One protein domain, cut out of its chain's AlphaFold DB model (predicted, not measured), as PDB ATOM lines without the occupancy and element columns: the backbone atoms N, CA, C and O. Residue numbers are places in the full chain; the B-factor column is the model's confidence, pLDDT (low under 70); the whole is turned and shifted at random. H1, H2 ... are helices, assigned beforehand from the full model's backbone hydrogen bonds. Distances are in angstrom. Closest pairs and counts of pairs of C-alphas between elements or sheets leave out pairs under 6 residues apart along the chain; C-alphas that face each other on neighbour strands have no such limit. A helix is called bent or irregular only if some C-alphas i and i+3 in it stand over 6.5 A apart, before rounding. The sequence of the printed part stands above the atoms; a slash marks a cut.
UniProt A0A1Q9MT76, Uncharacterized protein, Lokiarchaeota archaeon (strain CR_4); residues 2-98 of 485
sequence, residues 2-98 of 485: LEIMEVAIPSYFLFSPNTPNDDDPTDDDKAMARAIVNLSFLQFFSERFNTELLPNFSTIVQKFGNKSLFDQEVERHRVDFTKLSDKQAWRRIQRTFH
ATOM      1  N   LEU A   2     -20.886   8.338  41.698       65.06
ATOM      2  CA  LEU A   2     -19.809   8.286  40.701       65.06
ATOM      3  C   LEU A   2     -18.443   7.991  41.336       65.06
ATOM      4  O   LEU A   2     -17.750   7.086  40.887       65.06
ATOM      5  N   GLU A   3     -18.093   8.689  42.416       67.81
ATOM      6  CA  GLU A   3     -16.789   8.509  43.082       67.81
ATOM      7  C   GLU A   3     -16.705   7.257  43.945       67.81
ATOM      8  O   GLU A   3     -15.678   6.588  43.953       67.81
ATOM      9  N   ILE A   4     -17.798   6.893  44.622       65.56
ATOM     10  CA  ILE A   4     -17.846   5.642  45.389       65.56
ATOM     11  C   ILE A   4     -17.504   4.461  44.473       65.56
ATOM     12  O   ILE A   4     -16.846   3.531  44.916       65.56
ATOM     13  N   MET A   5     -17.869   4.511  43.188       71.31
ATOM     14  CA  MET A   5     -17.491   3.474  42.223       71.31
ATOM     15  C   MET A   5     -16.002   3.519  41.842       71.31
ATOM     16  O   MET A   5     -15.425   2.463  41.597       71.31
ATOM     17  N   GLU A   6     -15.357   4.694  41.844       72.56
ATOM     18  CA  GLU A   6     -13.899   4.816  41.662       72.56
ATOM     19  C   GLU A   6     -13.103   4.214  42.829       72.56
ATOM     20  O   GLU A   6     -11.949   3.851  42.638       72.56
ATOM     21  N   VAL A   7     -13.708   4.079  44.014       71.56
ATOM     22  CA  VAL A   7     -13.084   3.432  45.179       71.56
ATOM     23  C   VAL A   7     -13.504   1.966  45.294       71.56
ATOM     24  O   VAL A   7     -12.654   1.085  45.428       71.56
ATOM     25  N   ALA A   8     -14.805   1.685  45.214       70.62
ATOM     26  CA  ALA A   8     -15.385   0.372  45.492       70.62
ATOM     27  C   ALA A   8     -14.943  -0.693  44.484       70.62
ATOM     28  O   ALA A   8     -14.643  -1.816  44.878       70.62
ATOM     29  N   ILE A   9     -14.866  -0.346  43.196       68.69
ATOM     30  CA  ILE A   9     -14.511  -1.306  42.146       68.69
ATOM     31  C   ILE A   9     -13.012  -1.654  42.181       68.69
ATOM     32  O   ILE A   9     -12.692  -2.842  42.178       68.69
ATOM     33  N   PRO A  10     -12.064  -0.699  42.269       69.50
ATOM     34  CA  PRO A  10     -10.658  -1.058  42.457       69.50
ATOM     35  C   PRO A  10     -10.401  -1.801  43.769       69.50
ATOM     36  O   PRO A  10      -9.644  -2.767  43.768       69.50
ATOM     37  N   SER A  11     -11.069  -1.407  44.861       67.12
ATOM     38  CA  SER A  11     -11.010  -2.148  46.129       67.12
ATOM     39  C   SER A  11     -11.472  -3.595  45.948       67.12
ATOM     40  O   SER A  11     -10.804  -4.506  46.420       67.12
ATOM     41  N   TYR A  12     -12.562  -3.824  45.208       69.00
ATOM     42  CA  TYR A  12     -13.026  -5.171  44.885       69.00
ATOM     43  C   TYR A  12     -11.938  -5.999  44.189       69.00
ATOM     44  O   TYR A  12     -11.604  -7.077  44.660       69.00
ATOM     45  N   PHE A  13     -11.313  -5.482  43.130       67.31
ATOM     46  CA  PHE A  13     -10.260  -6.220  42.422       67.31
ATOM     47  C   PHE A  13      -8.978  -6.425  43.239       67.31
ATOM     48  O   PHE A  13      -8.254  -7.389  43.005       67.31
ATOM     49  N   LEU A  14      -8.670  -5.519  44.169       67.00
ATOM     50  CA  LEU A  14      -7.485  -5.627  45.022       67.00
ATOM     51  C   LEU A  14      -7.678  -6.586  46.198       67.00
ATOM     52  O   LEU A  14      -6.698  -7.178  46.649       67.00
ATOM     53  N   PHE A  15      -8.907  -6.724  46.699       66.31
ATOM     54  CA  PHE A  15      -9.195  -7.464  47.929       66.31
ATOM     55  C   PHE A  15     -10.073  -8.705  47.734       66.31
ATOM     56  O   PHE A  15     -10.143  -9.521  48.652       66.31
ATOM     57  N   SER A  16     -10.714  -8.891  46.574       60.16
ATOM     58  CA  SER A  16     -11.414 -10.136  46.254       60.16
ATOM     59  C   SER A  16     -10.389 -11.182  45.793       60.16
ATOM     60  O   SER A  16      -9.642 -10.939  44.838       60.16
ATOM     61  N   PRO A  17     -10.276 -12.333  46.478       54.03
ATOM     62  CA  PRO A  17      -9.413 -13.404  46.017       54.03
ATOM     63  C   PRO A  17      -9.947 -13.902  44.672       54.03
ATOM     64  O   PRO A  17     -11.123 -14.240  44.572       54.03
ATOM     65  N   ASN A  18      -9.086 -13.982  43.651       51.72
ATOM     66  CA  ASN A  18      -9.396 -14.701  42.414       51.72
ATOM     67  C   ASN A  18      -9.943 -16.083  42.800       51.72
ATOM     68  O   ASN A  18      -9.157 -16.928  43.225       51.72
ATOM     69  N   THR A  19     -11.254 -16.306  42.706       46.81
ATOM     70  CA  THR A  19     -11.876 -17.621  42.890       46.81
ATOM     71  C   THR A  19     -11.927 -18.261  41.511       46.81
ATOM     72  O   THR A  19     -12.769 -17.908  40.688       46.81
ATOM     73  N   PRO A  20     -10.974 -19.144  41.171       43.00
ATOM     74  CA  PRO A  20     -10.981 -19.788  39.878       43.00
ATOM     75  C   PRO A  20     -11.951 -20.971  39.985       43.00
ATOM     76  O   PRO A  20     -11.691 -21.892  40.758       43.00
ATOM     77  N   ASN A  21     -13.001 -20.974  39.159       45.41
ATOM     78  CA  ASN A  21     -13.823 -22.144  38.794       45.41
ATOM     79  C   ASN A  21     -15.136 -22.433  39.555       45.41
ATOM     80  O   ASN A  21     -15.488 -23.606  39.649       45.41
ATOM     81  N   ASP A  22     -15.908 -21.441  40.004       48.41
ATOM     82  CA  ASP A  22     -17.333 -21.693  40.290       48.41
ATOM     83  C   ASP A  22     -18.208 -21.225  39.115       48.41
ATOM     84  O   ASP A  22     -18.181 -20.063  38.718       48.41
ATOM     85  N   ASP A  23     -18.978 -22.156  38.535       53.66
ATOM     86  CA  ASP A  23     -19.939 -21.919  37.440       53.66
ATOM     87  C   ASP A  23     -21.184 -21.116  37.890       53.66
ATOM     88  O   ASP A  23     -22.058 -20.802  37.076       53.66
ATOM     89  N   ASP A  24     -21.286 -20.783  39.181       55.88
ATOM     90  CA  ASP A  24     -22.309 -19.898  39.736       55.88
ATOM     91  C   ASP A  24     -21.666 -18.530  40.018       55.88
ATOM     92  O   ASP A  24     -20.700 -18.476  40.783       55.88
ATOM     93  N   PRO A  25     -22.146 -17.422  39.413       57.91
ATOM     94  CA  PRO A  25     -21.605 -16.102  39.698       57.91
ATOM     95  C   PRO A  25     -21.644 -15.852  41.201       57.91
ATOM     96  O   PRO A  25     -22.711 -15.857  41.834       57.91
ATOM     97  N   THR A  26     -20.463 -15.603  41.754       63.38
ATOM     98  CA  THR A  26     -20.294 -15.251  43.159       63.38
ATOM     99  C   THR A  26     -21.165 -14.026  43.484       63.38
ATOM    100  O   THR A  26     -21.549 -13.240  42.607       63.38
ATOM    101  N   ASP A  27     -21.533 -13.826  44.751       63.28
ATOM    102  CA  ASP A  27     -22.297 -12.625  45.144       63.28
ATOM    103  C   ASP A  27     -21.564 -11.312  44.800       63.28
ATOM    104  O   ASP A  27     -22.186 -10.270  44.550       63.28
ATOM    105  N   ASP A  28     -20.250 -11.425  44.691       61.66
ATOM    106  CA  ASP A  28     -19.277 -10.457  44.224       61.66
ATOM    107  C   ASP A  28     -19.439 -10.126  42.721       61.66
ATOM    108  O   ASP A  28     -19.604  -8.954  42.356       61.66
ATOM    109  N   ASP A  29     -19.561 -11.131  41.845       67.50
ATOM    110  CA  ASP A  29     -19.880 -10.934  40.419       67.50
ATOM    111  C   ASP A  29     -21.232 -10.229  40.230       67.50
ATOM    112  O   ASP A  29     -21.392  -9.341  39.384       67.50
ATOM    113  N   LYS A  30     -22.217 -10.555  41.079       71.56
ATOM    114  CA  LYS A  30     -23.522  -9.872  41.094       71.56
ATOM    115  C   LYS A  30     -23.397  -8.420  41.555       71.56
ATOM    116  O   LYS A  30     -24.172  -7.568  41.112       71.56
ATOM    117  N   ALA A  31     -22.482  -8.098  42.471       69.88
ATOM    118  CA  ALA A  31     -22.222  -6.720  42.891       69.88
ATOM    119  C   ALA A  31     -21.609  -5.899  41.748       69.88
ATOM    120  O   ALA A  31     -22.102  -4.806  41.452       69.88
ATOM    121  N   MET A  32     -20.626  -6.461  41.042       72.44
ATOM    122  CA  MET A  32     -19.986  -5.811  39.898       72.44
ATOM    123  C   MET A  32     -20.958  -5.608  38.725       72.44
ATOM    124  O   MET A  32     -21.062  -4.507  38.179       72.44
ATOM    125  N   ALA A  33     -21.761  -6.622  38.388       76.50
ATOM    126  CA  ALA A  33     -22.807  -6.497  37.372       76.50
ATOM    127  C   ALA A  33     -23.823  -5.395  37.729       76.50
ATOM    128  O   ALA A  33     -24.173  -4.565  36.886       76.50
ATOM    129  N   ARG A  34     -24.251  -5.318  38.999       78.38
ATOM    130  CA  ARG A  34     -25.124  -4.233  39.486       78.38
ATOM    131  C   ARG A  34     -24.464  -2.862  39.364       78.38
ATOM    132  O   ARG A  34     -25.151  -1.906  39.008       78.38
ATOM    133  N   ALA A  35     -23.165  -2.746  39.635       78.88
ATOM    134  CA  ALA A  35     -22.434  -1.492  39.479       78.88
ATOM    135  C   ALA A  35     -22.423  -1.022  38.015       78.88
ATOM    136  O   ALA A  35     -22.743   0.136  37.750       78.88
ATOM    137  N   ILE A  36     -22.160  -1.924  37.064       80.81
ATOM    138  CA  ILE A  36     -22.176  -1.619  35.622       80.81
ATOM    139  C   ILE A  36     -23.575  -1.194  35.154       80.81
ATOM    140  O   ILE A  36     -23.719  -0.174  34.475       80.81
ATOM    141  N   VAL A  37     -24.621  -1.916  35.565       83.12
ATOM    142  CA  VAL A  37     -26.017  -1.555  35.259       83.12
ATOM    143  C   VAL A  37     -26.368  -0.184  35.848       83.12
ATOM    144  O   VAL A  37     -26.927   0.670  35.168       83.12
ATOM    145  N   ASN A  38     -25.990   0.091  37.095       83.81
ATOM    146  CA  ASN A  38     -26.255   1.389  37.718       83.81
ATOM    147  C   ASN A  38     -25.498   2.533  37.026       83.81
ATOM    148  O   ASN A  38     -26.068   3.606  36.820       83.81
ATOM    149  N   LEU A  39     -24.237   2.319  36.642       83.19
ATOM    150  CA  LEU A  39     -23.434   3.317  35.937       83.19
ATOM    151  C   LEU A  39     -23.974   3.599  34.531       83.19
ATOM    152  O   LEU A  39     -24.076   4.764  34.150       83.19
ATOM    153  N   SER A  40     -24.367   2.568  33.780       85.25
ATOM    154  CA  SER A  40     -24.952   2.742  32.442       85.25
ATOM    155  C   SER A  40     -26.284   3.494  32.514       85.25
ATOM    156  O   SER A  40     -26.549   4.396  31.714       85.25
ATOM    157  N   PHE A  41     -27.083   3.219  33.547       84.88
ATOM    158  CA  PHE A  41     -28.307   3.953  33.844       84.88
ATOM    159  C   PHE A  41     -28.042   5.439  34.133       84.88
ATOM    160  O   PHE A  41     -28.747   6.318  33.626       84.88
ATOM    161  N   LEU A  42     -27.030   5.738  34.954       85.62
ATOM    162  CA  LEU A  42     -26.637   7.112  35.272       85.62
ATOM    163  C   LEU A  42     -26.075   7.852  34.051       85.62
ATOM    164  O   LEU A  42     -26.371   9.039  33.889       85.62
ATOM    165  N   GLN A  43     -25.321   7.175  33.179       86.31
ATOM    166  CA  GLN A  43     -24.859   7.763  31.922       86.31
ATOM    167  C   GLN A  43     -26.046   8.148  31.042       86.31
ATOM    168  O   GLN A  43     -26.149   9.310  30.656       86.31
ATOM    169  N   PHE A  44     -26.979   7.225  30.787       84.12
ATOM    170  CA  PHE A  44     -28.178   7.529  30.001       84.12
ATOM    171  C   PHE A  44     -28.948   8.726  30.582       84.12
ATOM    172  O   PHE A  44     -29.388   9.625  29.864       84.12
ATOM    173  N   PHE A  45     -29.107   8.770  31.905       83.94
ATOM    174  CA  PHE A  45     -29.783   9.892  32.543       83.94
ATOM    175  C   PHE A  45     -29.011  11.206  32.365       83.94
ATOM    176  O   PHE A  45     -29.620  12.252  32.145       83.94
ATOM    177  N   SER A  46     -27.684  11.158  32.423       85.94
ATOM    178  CA  SER A  46     -26.837  12.318  32.146       85.94
ATOM    179  C   SER A  46     -27.023  12.793  30.706       85.94
ATOM    180  O   SER A  46     -27.252  13.975  30.493       85.94
ATOM    181  N   GLU A  47     -27.088  11.892  29.720       86.62
ATOM    182  CA  GLU A  47     -27.365  12.272  28.323       86.62
ATOM    183  C   GLU A  47     -28.687  13.036  28.178       86.62
ATOM    184  O   GLU A  47     -28.794  13.955  27.370       86.62
ATOM    185  N   ARG A  48     -29.693  12.675  28.981       84.56
ATOM    186  CA  ARG A  48     -31.029  13.272  28.919       84.56
ATOM    187  C   ARG A  48     -31.172  14.565  29.720       84.56
ATOM    188  O   ARG A  48     -31.923  15.443  29.304       84.56
ATOM    189  N   PHE A  49     -30.524  14.669  30.879       83.38
ATOM    190  CA  PHE A  49     -30.802  15.736  31.849       83.38
ATOM    191  C   PHE A  49     -29.597  16.599  32.216       83.38
ATOM    192  O   PHE A  49     -29.799  17.697  32.734       83.38
ATOM    193  N   ASN A  50     -28.372  16.124  31.991       82.81
ATOM    194  CA  ASN A  50     -27.160  16.914  32.174       82.81
ATOM    195  C   ASN A  50     -25.976  16.307  31.398       82.81
ATOM    196  O   ASN A  50     -25.224  15.477  31.919       82.81
ATOM    197  N   THR A  51     -25.791  16.756  30.157       85.50
ATOM    198  CA  THR A  51     -24.732  16.259  29.269       85.50
ATOM    199  C   THR A  51     -23.323  16.628  29.738       85.50
ATOM    200  O   THR A  51     -22.364  15.990  29.310       85.50
ATOM    201  N   GLU A  52     -23.168  17.611  30.634       83.00
ATOM    202  CA  GLU A  52     -21.861  18.015  31.177       83.00
ATOM    203  C   GLU A  52     -21.213  16.915  32.029       83.00
ATOM    204  O   GLU A  52     -20.003  16.927  32.233       83.00
ATOM    205  N   LEU A  53     -22.001  15.945  32.503       80.69
ATOM    206  CA  LEU A  53     -21.524  14.818  33.304       80.69
ATOM    207  C   LEU A  53     -20.964  13.651  32.473       80.69
ATOM    208  O   LEU A  53     -20.287  12.785  33.023       80.69
ATOM    209  N   LEU A  54     -21.217  13.604  31.160       83.56
ATOM    210  CA  LEU A  54     -20.818  12.482  30.294       83.56
ATOM    211  C   LEU A  54     -19.306  12.202  30.234       83.56
ATOM    212  O   LEU A  54     -18.933  11.020  30.235       83.56
ATOM    213  N   PRO A  55     -18.416  13.216  30.223       82.06
ATOM    214  CA  PRO A  55     -16.973  12.976  30.251       82.06
ATOM    215  C   PRO A  55     -16.523  12.171  31.481       82.06
ATOM    216  O   PRO A  55     -15.620  11.334  31.379       82.06
ATOM    217  N   ASN A  56     -17.201  12.353  32.620       76.75
ATOM    218  CA  ASN A  56     -16.862  11.675  33.871       76.75
ATOM    219  C   ASN A  56     -17.176  10.175  33.782       76.75
ATOM    220  O   ASN A  56     -16.337   9.353  34.147       76.75
ATOM    221  N   PHE A  57     -18.321   9.797  33.202       77.19
ATOM    222  CA  PHE A  57     -18.659   8.386  32.958       77.19
ATOM    223  C   PHE A  57     -17.666   7.710  32.020       77.19
ATOM    224  O   PHE A  57     -17.197   6.615  32.313       77.19
ATOM    225  N   SER A  58     -17.291   8.381  30.929       73.56
ATOM    226  CA  SER A  58     -16.338   7.827  29.959       73.56
ATOM    227  C   SER A  58     -14.982   7.535  30.602       73.56
ATOM    228  O   SER A  58     -14.395   6.484  30.355       73.56
ATOM    229  N   THR A  59     -14.512   8.436  31.468       76.75
ATOM    230  CA  THR A  59     -13.258   8.271  32.217       76.75
ATOM    231  C   THR A  59     -13.335   7.089  33.183       76.75
ATOM    232  O   THR A  59     -12.440   6.248  33.217       76.75
ATOM    233  N   ILE A  60     -14.429   7.001  33.937       75.94
ATOM    234  CA  ILE A  60     -14.684   5.932  34.906       75.94
ATOM    235  C   ILE A  60     -14.746   4.562  34.203       75.94
ATOM    236  O   ILE A  60     -14.052   3.627  34.592       75.94
ATOM    237  N   VAL A  61     -15.494   4.458  33.104       77.19
ATOM    238  CA  VAL A  61     -15.637   3.220  32.317       77.19
ATOM    239  C   VAL A  61     -14.317   2.795  31.676       77.19
ATOM    240  O   VAL A  61     -14.007   1.603  31.654       77.19
ATOM    241  N   GLN A  62     -13.512   3.747  31.190       77.00
ATOM    242  CA  GLN A  62     -12.176   3.455  30.663       77.00
ATOM    243  C   GLN A  62     -11.263   2.839  31.728       77.00
ATOM    244  O   GLN A  62     -10.564   1.874  31.424       77.00
ATOM    245  N   LYS A  63     -11.304   3.337  32.972       73.31
ATOM    246  CA  LYS A  63     -10.523   2.772  34.086       73.31
ATOM    247  C   LYS A  63     -10.917   1.325  34.417       73.31
ATOM    248  O   LYS A  63     -10.068   0.569  34.873       73.31
ATOM    249  N   PHE A  64     -12.167   0.923  34.174       70.75
ATOM    250  CA  PHE A  64     -12.667  -0.416  34.519       70.75
ATOM    251  C   PHE A  64     -12.355  -1.517  33.500       70.75
ATOM    252  O   PHE A  64     -12.566  -2.688  33.799       70.75
ATOM    253  N   GLY A  65     -11.899  -1.182  32.290       67.12
ATOM    254  CA  GLY A  65     -11.483  -2.185  31.299       67.12
ATOM    255  C   GLY A  65     -12.605  -3.044  30.689       67.12
ATOM    256  O   GLY A  65     -12.305  -3.931  29.897       67.12
ATOM    257  N   ASN A  66     -13.886  -2.774  30.981       73.62
ATOM    258  CA  ASN A  66     -15.035  -3.539  30.464       73.62
ATOM    259  C   ASN A  66     -16.030  -2.663  29.680       73.62
ATOM    260  O   ASN A  66     -17.243  -2.667  29.904       73.62
ATOM    261  N   LYS A  67     -15.487  -1.855  28.762       79.62
ATOM    262  CA  LYS A  67     -16.256  -0.884  27.976       79.62
ATOM    263  C   LYS A  67     -17.343  -1.546  27.120       79.62
ATOM    264  O   LYS A  67     -18.427  -0.996  27.002       79.62
ATOM    265  N   SER A  68     -17.084  -2.727  26.555       82.81
ATOM    266  CA  SER A  68     -18.045  -3.419  25.685       82.81
ATOM    267  C   SER A  68     -19.325  -3.818  26.422       82.81
ATOM    268  O   SER A  68     -20.412  -3.567  25.910       82.81
ATOM    269  N   LEU A  69     -19.212  -4.397  27.623       80.31
ATOM    270  CA  LEU A  69     -20.371  -4.754  28.448       80.31
ATOM    271  C   LEU A  69     -21.134  -3.505  28.898       80.31
ATOM    272  O   LEU A  69     -22.361  -3.467  28.852       80.31
ATOM    273  N   PHE A  70     -20.402  -2.465  29.293       83.25
ATOM    274  CA  PHE A  70     -20.995  -1.191  29.670       83.25
ATOM    275  C   PHE A  70     -21.782  -0.552  28.512       83.25
ATOM    276  O   PHE A  70     -22.940  -0.179  28.697       83.25
ATOM    277  N   ASP A  71     -21.194  -0.477  27.313       84.50
ATOM    278  CA  ASP A  71     -21.831   0.091  26.119       84.50
ATOM    279  C   ASP A  71     -23.100  -0.699  25.731       84.50
ATOM    280  O   ASP A  71     -24.110  -0.102  25.355       84.50
ATOM    281  N   GLN A  72     -23.085  -2.032  25.876       85.88
ATOM    282  CA  GLN A  72     -24.264  -2.880  25.653       85.88
ATOM    283  C   GLN A  72     -25.414  -2.547  26.617       85.88
ATOM    284  O   GLN A  72     -26.559  -2.407  26.179       85.88
ATOM    285  N   GLU A  73     -25.130  -2.380  27.912       85.88
ATOM    286  CA  GLU A  73     -26.155  -2.019  28.901       85.88
ATOM    287  C   GLU A  73     -26.664  -0.579  28.714       85.88
ATOM    288  O   GLU A  73     -27.868  -0.333  28.829       85.88
ATOM    289  N   VAL A  74     -25.795   0.368  28.331       84.88
ATOM    290  CA  VAL A  74     -26.222   1.730  27.962       84.88
ATOM    291  C   VAL A  74     -27.215   1.684  26.802       84.88
ATOM    292  O   VAL A  74     -28.266   2.325  26.874       84.88
ATOM    293  N   GLU A  75     -26.927   0.915  25.751       86.12
ATOM    294  CA  GLU A  75     -27.810   0.834  24.586       86.12
ATOM    295  C   GLU A  75     -29.141   0.145  24.918       86.12
ATOM    296  O   GLU A  75     -30.210   0.598  24.499       86.12
ATOM    297  N   ARG A  76     -29.110  -0.883  25.770       85.38
ATOM    298  CA  ARG A  76     -30.324  -1.514  26.300       85.38
ATOM    299  C   ARG A  76     -31.209  -0.502  27.030       85.38
ATOM    300  O   ARG A  76     -32.408  -0.408  26.758       85.38
ATOM    301  N   HIS A  77     -30.622   0.297  27.919       83.75
ATOM    302  CA  HIS A  77     -31.340   1.367  28.606       83.75
ATOM    303  C   HIS A  77     -31.823   2.453  27.638       83.75
ATOM    304  O   HIS A  77     -32.943   2.940  27.784       83.75
ATOM    305  N   ARG A  78     -31.059   2.796  26.597       84.06
ATOM    306  CA  ARG A  78     -31.491   3.758  25.574       84.06
ATOM    307  C   ARG A  78     -32.792   3.317  24.901       84.06
ATOM    308  O   ARG A  78     -33.730   4.114  24.811       84.06
ATOM    309  N   VAL A  79     -32.894   2.054  24.487       84.06
ATOM    310  CA  VAL A  79     -34.101   1.502  23.841       84.06
ATOM    311  C   VAL A  79     -35.322   1.546  24.767       84.06
ATOM    312  O   VAL A  79     -36.424   1.899  24.331       84.06
ATOM    313  N   ASP A  80     -35.131   1.228  26.047       80.81
ATOM    314  CA  ASP A  80     -36.213   1.175  27.032       80.81
ATOM    315  C   ASP A  80     -36.690   2.569  27.468       80.81
ATOM    316  O   ASP A  80     -37.886   2.795  27.676       80.81
ATOM    317  N   PHE A  81     -35.770   3.528  27.605       78.38
ATOM    318  CA  PHE A  81     -36.054   4.816  28.239       78.38
ATOM    319  C   PHE A  81     -36.360   5.956  27.271       78.38
ATOM    320  O   PHE A  81     -37.033   6.912  27.669       78.38
ATOM    321  N   THR A  82     -35.922   5.880  26.013       80.69
ATOM    322  CA  THR A  82     -36.274   6.877  24.977       80.69
ATOM    323  C   THR A  82     -37.786   6.998  24.778       80.69
ATOM    324  O   THR A  82     -38.287   8.071  24.457       80.69
ATOM    325  N   LYS A  83     -38.534   5.926  25.063       85.75
ATOM    326  CA  LYS A  83     -40.003   5.878  24.987       85.75
ATOM    327  C   LYS A  83     -40.708   6.484  26.208       85.75
ATOM    328  O   LYS A  83     -41.926   6.650  26.191       85.75
ATOM    329  N   LEU A  84     -39.981   6.780  27.288       86.62
ATOM    330  CA  LEU A  84     -40.551   7.278  28.541       86.62
ATOM    331  C   LEU A  84     -40.556   8.809  28.577       86.62
ATOM    332  O   LEU A  84     -39.584   9.454  28.192       86.62
ATOM    333  N   SER A  85     -41.613   9.400  29.137       87.75
ATOM    334  CA  SER A  85     -41.606  10.809  29.566       87.75
ATOM    335  C   SER A  85     -40.644  11.033  30.739       87.75
ATOM    336  O   SER A  85     -40.340  10.100  31.486       87.75
ATOM    337  N   ASP A  86     -40.235  12.280  30.985       84.81
ATOM    338  CA  ASP A  86     -39.316  12.617  32.088       84.81
ATOM    339  C   ASP A  86     -39.850  12.161  33.452       84.81
ATOM    340  O   ASP A  86     -39.120  11.622  34.282       84.81
ATOM    341  N   LYS A  87     -41.164  12.284  33.670       86.19
ATOM    342  CA  LYS A  87     -41.821  11.826  34.903       86.19
ATOM    343  C   LYS A  87     -41.785  10.303  35.050       86.19
ATOM    344  O   LYS A  87     -41.673   9.799  36.169       86.19
ATOM    345  N   GLN A  88     -41.918   9.559  33.951       88.69
ATOM    346  CA  GLN A  88     -41.814   8.096  33.960       88.69
ATOM    347  C   GLN A  88     -40.365   7.648  34.179       88.69
ATOM    348  O   GLN A  88     -40.140   6.775  35.018       88.69
ATOM    349  N   ALA A  89     -39.403   8.291  33.514       84.75
ATOM    350  CA  ALA A  89     -37.977   8.060  33.731       84.75
ATOM    351  C   ALA A  89     -37.591   8.327  35.199       84.75
ATOM    352  O   ALA A  89     -36.989   7.469  35.843       84.75
ATOM    353  N   TRP A  90     -38.054   9.439  35.785       86.38
ATOM    354  CA  TRP A  90     -37.815   9.764  37.195       86.38
ATOM    355  C   TRP A  90     -38.380   8.723  38.166       86.38
ATOM    356  O   TRP A  90     -37.710   8.305  39.107       86.38
ATOM    357  N   ARG A  91     -39.608   8.241  37.933       87.50
ATOM    358  CA  ARG A  91     -40.195   7.165  38.754       87.50
ATOM    359  C   ARG A  91     -39.390   5.872  38.678       87.50
ATOM    360  O   ARG A  91     -39.389   5.109  39.639       87.50
ATOM    361  N   ARG A  92     -38.752   5.596  37.539       85.88
ATOM    362  CA  ARG A  92     -37.914   4.411  37.370       85.88
ATOM    363  C   ARG A  92     -36.604   4.555  38.145       85.88
ATOM    364  O   ARG A  92     -36.283   3.634  38.880       85.88
ATOM    365  N   ILE A  93     -35.963   5.726  38.116       84.19
ATOM    366  CA  ILE A  93     -34.799   6.053  38.969       84.19
ATOM    367  C   ILE A  93     -35.124   5.831  40.438       84.19
ATOM    368  O   ILE A  93     -34.386   5.148  41.132       84.19
ATOM    369  N   GLN A  94     -36.261   6.354  40.901       86.62
ATOM    370  CA  GLN A  94     -36.687   6.184  42.290       86.62
ATOM    371  C   GLN A  94     -36.874   4.721  42.700       86.62
ATOM    372  O   GLN A  94     -36.895   4.438  43.889       86.62
ATOM    373  N   ARG A  95     -37.081   3.802  41.751       84.25
ATOM    374  CA  ARG A  95     -37.186   2.361  42.025       84.25
ATOM    375  C   ARG A  95     -35.838   1.649  41.941       84.25
ATOM    376  O   ARG A  95     -35.718   0.580  42.521       84.25
ATOM    377  N   THR A  96     -34.886   2.202  41.195       82.56
ATOM    378  CA  THR A  96     -33.559   1.612  40.979       82.56
ATOM    379  C   THR A  96     -32.566   2.044  42.056       82.56
ATOM    380  O   THR A  96     -31.810   1.220  42.552       82.56
ATOM    381  N   PHE A  97     -32.574   3.322  42.442       82.31
ATOM    382  CA  PHE A  97     -31.598   3.885  43.374       82.31
ATOM    383  C   PHE A  97     -32.189   4.098  44.772       82.31
ATOM    384  O   PHE A  97     -33.346   4.495  44.924       82.31
ATOM    385  N   HIS A  98     -31.362   3.876  45.794       80.06
ATOM    386  CA  HIS A  98     -31.727   4.084  47.201       80.06
ATOM    387  C   HIS A  98     -31.731   5.566  47.607       80.06
ATOM    388  O   HIS A  98     -32.520   5.968  48.464       80.06
TER     389      HIS A  98
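Overview. This is residues 2 to 98 of the 485 residues of an uncharacterized protein of Lokiarchaeota archaeon (strain CR_4) (UniProt A0A1Q9MT76). One long helix, H2, runs through the middle, with H4 crossing it steeply and H1 and H3 running back along different parts of it. H5 is near H2, and residues 17 to 24, in the link from H1 to H2, stick out. The 97 printed residues hold five named helices, H1 to H5 in chain order, and no named strand; the class is all helix. The whole is elongated, spanning 44 by 27 by 25 A, and only just compact, close to loose, with a radius of gyration of the C-alphas of 14.6 A.

Along the chain. H1, residues 2 to 15, begins at C-alpha 2 (-19.809, 8.286, 40.701) and is 20.3 A long. H2, residues 27 to 49, is 32.5 A long. H3, residues 51 to 64, is irregular, with C-alphas 52 and 55 7.1 A apart. H4 is residues 67 to 81; H5, residues 86 to 96, ends at C-alpha 96 (-33.559, 1.612, 40.979).

Arrangement. H2 is the hub. It touches H4 with residues 36 to 44 alone, at a steep tilt of 56 degrees; the closest C-alphas, of Ser 40 and Val 74, are 4.8 A apart. H2 and H3 form a helical hairpin, with the C-alphas of Ser 46 and Leu 53 closest at 6.0 A. H1, H2 and H3 form an up-and-down bundle, each running against the one before. H1 only just touches H2, and only just touches H3, with 3 pairs of C-alphas within 8 A each; the closest are Ile 9 and Met 32, 7.4 A, and Glu 6 and Ile 60, 6.9 A. Every O i to N i+4 pair is within hydrogen-bond range in H2, H4 and H5, against 8 of 10 in H1 and 7 of 10 in H3.

Size, cuts and confidence. The farthest C-alphas, of Pro 20 and Ser 85, are 44.5 A apart. The printed part has no cut; the link from H1 to H2 is long. Confidence is under 70 in 26 residues, among them 9 to 29.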